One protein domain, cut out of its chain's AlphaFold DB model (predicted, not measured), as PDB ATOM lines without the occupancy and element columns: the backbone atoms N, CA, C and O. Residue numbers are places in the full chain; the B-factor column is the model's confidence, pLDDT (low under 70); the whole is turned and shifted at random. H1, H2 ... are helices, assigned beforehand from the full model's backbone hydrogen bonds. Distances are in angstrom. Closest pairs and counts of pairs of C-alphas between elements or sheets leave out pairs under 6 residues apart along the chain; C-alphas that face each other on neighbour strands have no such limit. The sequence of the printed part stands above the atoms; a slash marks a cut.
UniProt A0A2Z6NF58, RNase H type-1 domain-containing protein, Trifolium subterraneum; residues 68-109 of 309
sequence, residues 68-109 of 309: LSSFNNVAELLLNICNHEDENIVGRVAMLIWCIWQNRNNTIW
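This is residues 68 to 109 of the 309 residues of the protein "RNase H type-1 domain-containing protein" of Trifolium subterraneum (UniProt A0A2Z6NF58). One long helix, H2, makes the length, and the shorter H1 folds back beside its first end as the short arm of a loose V, with residues 95 to 109 of H2 sticking out free. The unnamed residues 68 to 73 come before H1. The printed part has 42 residues with two named helices, H1 then H2, and no named strand; its class is all helix. It is loose, with a radius of gyration of the C-alphas of 12.1 A, and flat, spanning 35 by 24 by 12 A.

H2, residues 87 to 109, and H1, residues 74 to 84, only just touch, with 3 pairs of C-alphas within 8 A, and only at the corner by their tight link. H2 touches H1 with residues 89 to 90 alone; the closest C-alphas, of Cys 82 and Val 90, are 5.8 A apart. The helices run opposite ways at a shallow tilt of 26 degrees. In H1 and H2 every O i to N i+4 pair is within hydrogen-bond range.

H2 is 32.2 A long, from C-alpha 87 at (109.657, 68.150, -5.046) to C-alpha 109 at (128.087, 59.908, -30.161). H1 is 15.3 A long and begins at C-alpha 74, (128.123, 70.285, -7.576).

The C-alphas farthest apart, of His 84 and Trp 109, are 35.9 A apart. The printed part has no cut. Mean pLDDT of the printed part is 74.0; residues 68 to 72, 74 to 75, 102, 106 and 108 to 109 are under 70.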
ATOM      1  N   LEU A  68     124.465  78.739  -6.083       50.28
ATOM      2  CA  LEU A  68     125.411  77.894  -6.825       50.28
ATOM      3  C   LEU A  68     126.891  78.089  -6.442       50.28
ATOM      4  O   LEU A  68     127.655  77.134  -6.534       50.28
ATOM      5  N   SER A  69     127.307  79.290  -6.024       52.22
ATOM      6  CA  SER A  69     128.709  79.573  -5.663       52.22
ATOM      7  C   SER A  69     128.992  79.471  -4.165       52.22
ATOM      8  O   SER A  69     130.116  79.724  -3.745       52.22
ATOM      9  N   SER A  70     127.974  79.144  -3.368       62.00
ATOM     10  CA  SER A  70     128.094  78.946  -1.919       62.00
ATOM     11  C   SER A  70     128.549  77.525  -1.554       62.00
ATOM     12  O   SER A  70     128.800  77.244  -0.388       62.00
ATOM     13  N   PHE A  71     128.654  76.632  -2.545       63.50
ATOM     14  CA  PHE A  71     129.045  75.234  -2.368       63.50
ATOM     15  C   PHE A  71     130.373  74.950  -3.062       63.50
ATOM     16  O   PHE A  71     130.645  75.460  -4.151       63.50
ATOM     17  N   ASN A  72     131.191  74.091  -2.451       67.62
ATOM     18  CA  ASN A  72     132.536  73.794  -2.950       67.62
ATOM     19  C   ASN A  72     132.516  72.867  -4.169       67.62
ATOM     20  O   ASN A  72     133.511  72.739  -4.883       67.62
ATOM     21  N   ASN A  73     131.396  72.183  -4.403       70.56
ATOM     22  CA  ASN A  73     131.211  71.296  -5.539       70.56
ATOM     23  C   ASN A  73     129.723  71.096  -5.873       70.56
ATOM     24  O   ASN A  73     128.825  71.382  -5.082       70.56
ATOM     25  N   VAL A  74     129.476  70.555  -7.069       69.25
ATOM     26  CA  VAL A  74     128.123  70.285  -7.576       69.25
ATOM     27  C   VAL A  74     127.378  69.268  -6.703       69.25
ATOM     28  O   VAL A  74     126.164  69.364  -6.587       69.25
ATOM     29  N   ALA A  75     128.064  68.322  -6.055       68.19
ATOM     30  CA  ALA A  75     127.396  67.325  -5.218       68.19
ATOM     31  C   ALA A  75     126.796  67.948  -3.947       68.19
ATOM     32  O   ALA A  75     125.653  67.651  -3.618       68.19
ATOM     33  N   GLU A  76     127.517  68.854  -3.282       72.12
ATOM     34  CA  GLU A  76     127.015  69.618  -2.130       72.12
ATOM     35  C   GLU A  76     125.802  70.472  -2.496       72.12
ATOM     36  O   GLU A  76     124.813  70.493  -1.766       72.12
ATOM     37  N   LEU A  77     125.846  71.122  -3.659       76.62
ATOM     38  CA  LEU A  77     124.719  71.882  -4.182       76.62
ATOM     39  C   LEU A  77     123.497  70.986  -4.430       76.62
ATOM     40  O   LEU A  77     122.390  71.342  -4.037       76.62
ATOM     41  N   LEU A  78     123.681  69.833  -5.079       75.94
ATOM     42  CA  LEU A  78     122.577  68.914  -5.371       75.94
ATOM     43  C   LEU A  78     121.989  68.319  -4.094       75.94
ATOM     44  O   LEU A  78     120.773  68.276  -3.961       75.94
ATOM     45  N   LEU A  79     122.830  67.928  -3.136       75.38
ATOM     46  CA  LEU A  79     122.385  67.474  -1.818       75.38
ATOM     47  C   LEU A  79     121.627  68.577  -1.075       75.38
ATOM     48  O   LEU A  79     120.592  68.309  -0.472       75.38
ATOM     49  N   ASN A  80     122.097  69.824  -1.142       79.62
ATOM     50  CA  ASN A  80     121.392  70.944  -0.536       79.62
ATOM     51  C   ASN A  80     120.015  71.161  -1.175       79.62
ATOM     52  O   ASN A  80     119.049  71.330  -0.435       79.62
ATOM     53  N   ILE A  81     119.922  71.106  -2.508       76.56
ATOM     54  CA  ILE A  81     118.656  71.214  -3.242       76.56
ATOM     55  C   ILE A  81     117.713  70.076  -2.840       76.56
ATOM     56  O   ILE A  81     116.589  70.346  -2.438       76.56
ATOM     57  N   CYS A  82     118.176  68.824  -2.857       73.44
ATOM     58  CA  CYS A  82     117.356  67.671  -2.475       73.44
ATOM     59  C   CYS A  82     116.842  67.736  -1.030       73.44
ATOM     60  O   CYS A  82     115.771  67.214  -0.750       73.44
ATOM     61  N   ASN A  83     117.603  68.351  -0.120       75.81
ATOM     62  CA  ASN A  83     117.258  68.403   1.301       75.81
ATOM     63  C   ASN A  83     116.404  69.617   1.699       75.81
ATOM     64  O   ASN A  83     115.799  69.585   2.765       75.81
ATOM     65  N   HIS A  84     116.401  70.696   0.910       79.31
ATOM     66  CA  HIS A  84     115.800  71.975   1.324       79.31
ATOM     67  C   HIS A  84     114.778  72.536   0.336       79.31
ATOM     68  O   HIS A  84     114.077  73.480   0.685       79.31
ATOM     69  N   GLU A  85     114.687  71.988  -0.875       82.12
ATOM     70  CA  GLU A  85     113.703  72.415  -1.867       82.12
ATOM     71  C   GLU A  85     112.513  71.467  -1.937       82.12
ATOM     72  O   GLU A  85     112.599  70.294  -1.576       82.12
ATOM     73  N   ASP A  86     111.396  71.976  -2.454       83.31
ATOM     74  CA  ASP A  86     110.228  71.151  -2.726       83.31
ATOM     75  C   ASP A  86     110.436  70.216  -3.931       83.31
ATOM     76  O   ASP A  86     111.295  70.426  -4.797       83.31
ATOM     77  N   GLU A  87     109.595  69.184  -4.010       75.38
ATOM     78  CA  GLU A  87     109.657  68.150  -5.046       75.38
ATOM     79  C   GLU A  87     109.600  68.707  -6.478       75.38
ATOM     80  O   GLU A  87     110.214  68.132  -7.380       75.38
ATOM     81  N   ASN A  88     108.912  69.835  -6.715       79.69
ATOM     82  CA  ASN A  88     108.865  70.436  -8.047       79.69
ATOM     83  C   ASN A  88     110.206  71.032  -8.441       79.69
ATOM     84  O   ASN A  88     110.633  70.887  -9.588       79.69
ATOM     85  N   ILE A  89     110.861  71.724  -7.515       79.62
ATOM     86  CA  ILE A  89     112.165  72.332  -7.770       79.62
ATOM     87  C   ILE A  89     113.219  71.235  -7.938       79.62
ATOM     88  O   ILE A  89     113.938  71.239  -8.941       79.62
ATOM     89  N   VAL A  90     113.260  70.257  -7.027       79.56
ATOM     90  CA  VAL A  90     114.177  69.107  -7.108       79.56
ATOM     91  C   VAL A  90     113.998  68.366  -8.433       79.56
ATOM     92  O   VAL A  90     114.969  68.100  -9.146       79.56
ATOM     93  N   GLY A  91     112.750  68.095  -8.810       78.00
ATOM     94  CA  GLY A  91     112.416  67.397 -10.040       78.00
ATOM     95  C   GLY A  91     112.813  68.145 -11.313       78.00
ATOM     96  O   GLY A  91     113.417  67.562 -12.216       78.00
ATOM     97  N   ARG A  92     112.570  69.460 -11.378       82.94
ATOM     98  CA  ARG A  92     113.014  70.305 -12.505       82.94
ATOM     99  C   ARG A  92     114.533  70.328 -12.639       82.94
ATOM    100  O   ARG A  92     115.047  70.228 -13.753       82.94
ATOM    101  N   VAL A  93     115.251  70.439 -11.520       81.94
ATOM    102  CA  VAL A  93     116.722  70.416 -11.501       81.94
ATOM    103  C   VAL A  93     117.244  69.063 -11.987       81.94
ATOM    104  O   VAL A  93     118.130  69.023 -12.844       81.94
ATOM    105  N   ALA A  94     116.661  67.958 -11.516       79.00
ATOM    106  CA  ALA A  94     117.017  66.613 -11.959       79.00
ATOM    107  C   ALA A  94     116.801  66.430 -13.474       79.00
ATOM    108  O   ALA A  94     117.700  65.955 -14.175       79.00
ATOM    109  N   MET A  95     115.655  66.880 -13.995       81.81
ATOM    110  CA  MET A  95     115.349  66.816 -15.428       81.81
ATOM    111  C   MET A  95     116.303  67.657 -16.274       81.81
ATOM    112  O   MET A  95     116.743  67.212 -17.334       81.81
ATOM    113  N   LEU A  96     116.683  68.844 -15.798       82.69
ATOM    114  CA  LEU A  96     117.646  69.695 -16.488       82.69
ATOM    115  C   LEU A  96     119.029  69.037 -16.576       82.69
ATOM    116  O   LEU A  96     119.626  69.007 -17.652       82.69
ATOM    117  N   ILE A  97     119.523  68.462 -15.476       81.88
ATOM    118  CA  ILE A  97     120.811  67.748 -15.444       81.88
ATOM    119  C   ILE A  97     120.791  66.559 -16.404       81.88
ATOM    120  O   ILE A  97     121.749  66.352 -17.154       81.88
ATOM    121  N   TRP A  98     119.689  65.810 -16.420       72.00
ATOM    122  CA  TRP A  98     119.501  64.696 -17.339       72.00
ATOM    123  C   TRP A  98     119.509  65.150 -18.805       72.00
ATOM    124  O   TRP A  98     120.242  64.578 -19.614       72.00
ATOM    125  N   CYS A  99     118.788  66.219 -19.156       73.06
ATOM    126  CA  CYS A  99     118.784  66.764 -20.517       73.06
ATOM    127  C   CYS A  99     120.162  67.299 -20.941       73.06
ATOM    128  O   CYS A  99     120.573  67.088 -22.083       73.06
ATOM    129  N   ILE A 100     120.912  67.939 -20.037       79.56
ATOM    130  CA  ILE A 100     122.290  68.389 -20.305       79.56
ATOM    131  C   ILE A 100     123.200  67.189 -20.588       79.56
ATOM    132  O   ILE A 100     123.962  67.197 -21.558       79.56
ATOM    133  N   TRP A 101     123.107  66.144 -19.765       84.50
ATOM    134  CA  TRP A 101     123.850  64.902 -19.961       84.50
ATOM    135  C   TRP A 101     123.493  64.232 -21.295       84.50
ATOM    136  O   TRP A 101     124.385  63.862 -22.060       84.50
ATOM    137  N   GLN A 102     122.201  64.148 -21.616       69.94
ATOM    138  CA  GLN A 102     121.709  63.571 -22.864       69.94
ATOM    139  C   GLN A 102     122.208  64.359 -24.081       69.94
ATOM    140  O   GLN A 102     122.666  63.758 -25.052       69.94
ATOM    141  N   ASN A 103     122.173  65.694 -24.026       80.94
ATOM    142  CA  ASN A 103     122.667  66.548 -25.103       80.94
ATOM    143  C   ASN A 103     124.178  66.387 -25.312       80.94
ATOM    144  O   ASN A 103     124.643  66.238 -26.443       80.94
ATOM    145  N   ARG A 104     124.949  66.338 -24.217       74.94
ATOM    146  CA  ARG A 104     126.391  66.073 -24.267       74.94
ATOM    147  C   ARG A 104     126.682  64.723 -24.923       74.94
ATOM    148  O   ARG A 104     127.573  64.640 -25.763       74.94
ATOM    149  N   ASN A 105     125.932  63.682 -24.574       70.31
ATOM    150  CA  ASN A 105     126.090  62.366 -25.186       70.31
ATOM    151  C   ASN A 105     125.712  62.375 -26.668       70.31
ATOM    152  O   ASN A 105     126.478  61.875 -27.481       70.31
ATOM    153  N   ASN A 106     124.591  62.984 -27.047       65.12
ATOM    154  CA  ASN A 106     124.202  63.091 -28.455       65.12
ATOM    155  C   ASN A 106     125.238  63.858 -29.287       65.12
ATOM    156  O   ASN A 106     125.505  63.484 -30.427       65.12
ATOM    157  N   THR A 107     125.882  64.865 -28.699       76.62
ATOM    158  CA  THR A 107     126.961  65.601 -29.364       76.62
ATOM    159  C   THR A 107     128.174  64.700 -29.594       76.62
ATOM    160  O   THR A 107     128.728  64.688 -30.685       76.62
ATOM    161  N   ILE A 108     128.563  63.910 -28.586       69.94
ATOM    162  CA  ILE A 108     129.737  63.024 -28.650       69.94
ATOM    163  C   ILE A 108     129.507  61.834 -29.591       69.94
ATOM    164  O   ILE A 108     130.399  61.481 -30.355       69.94
ATOM    165  N   TRP A 109     128.338  61.200 -29.518       54.88
ATOM    166  CA  TRP A 109     128.087  59.908 -30.161       54.88
ATOM    167  C   TRP A 109     127.352  60.023 -31.497       54.88
ATOM    168  O   TRP A 109     127.538  59.174 -32.360       54.88
TER     169      TRP A 109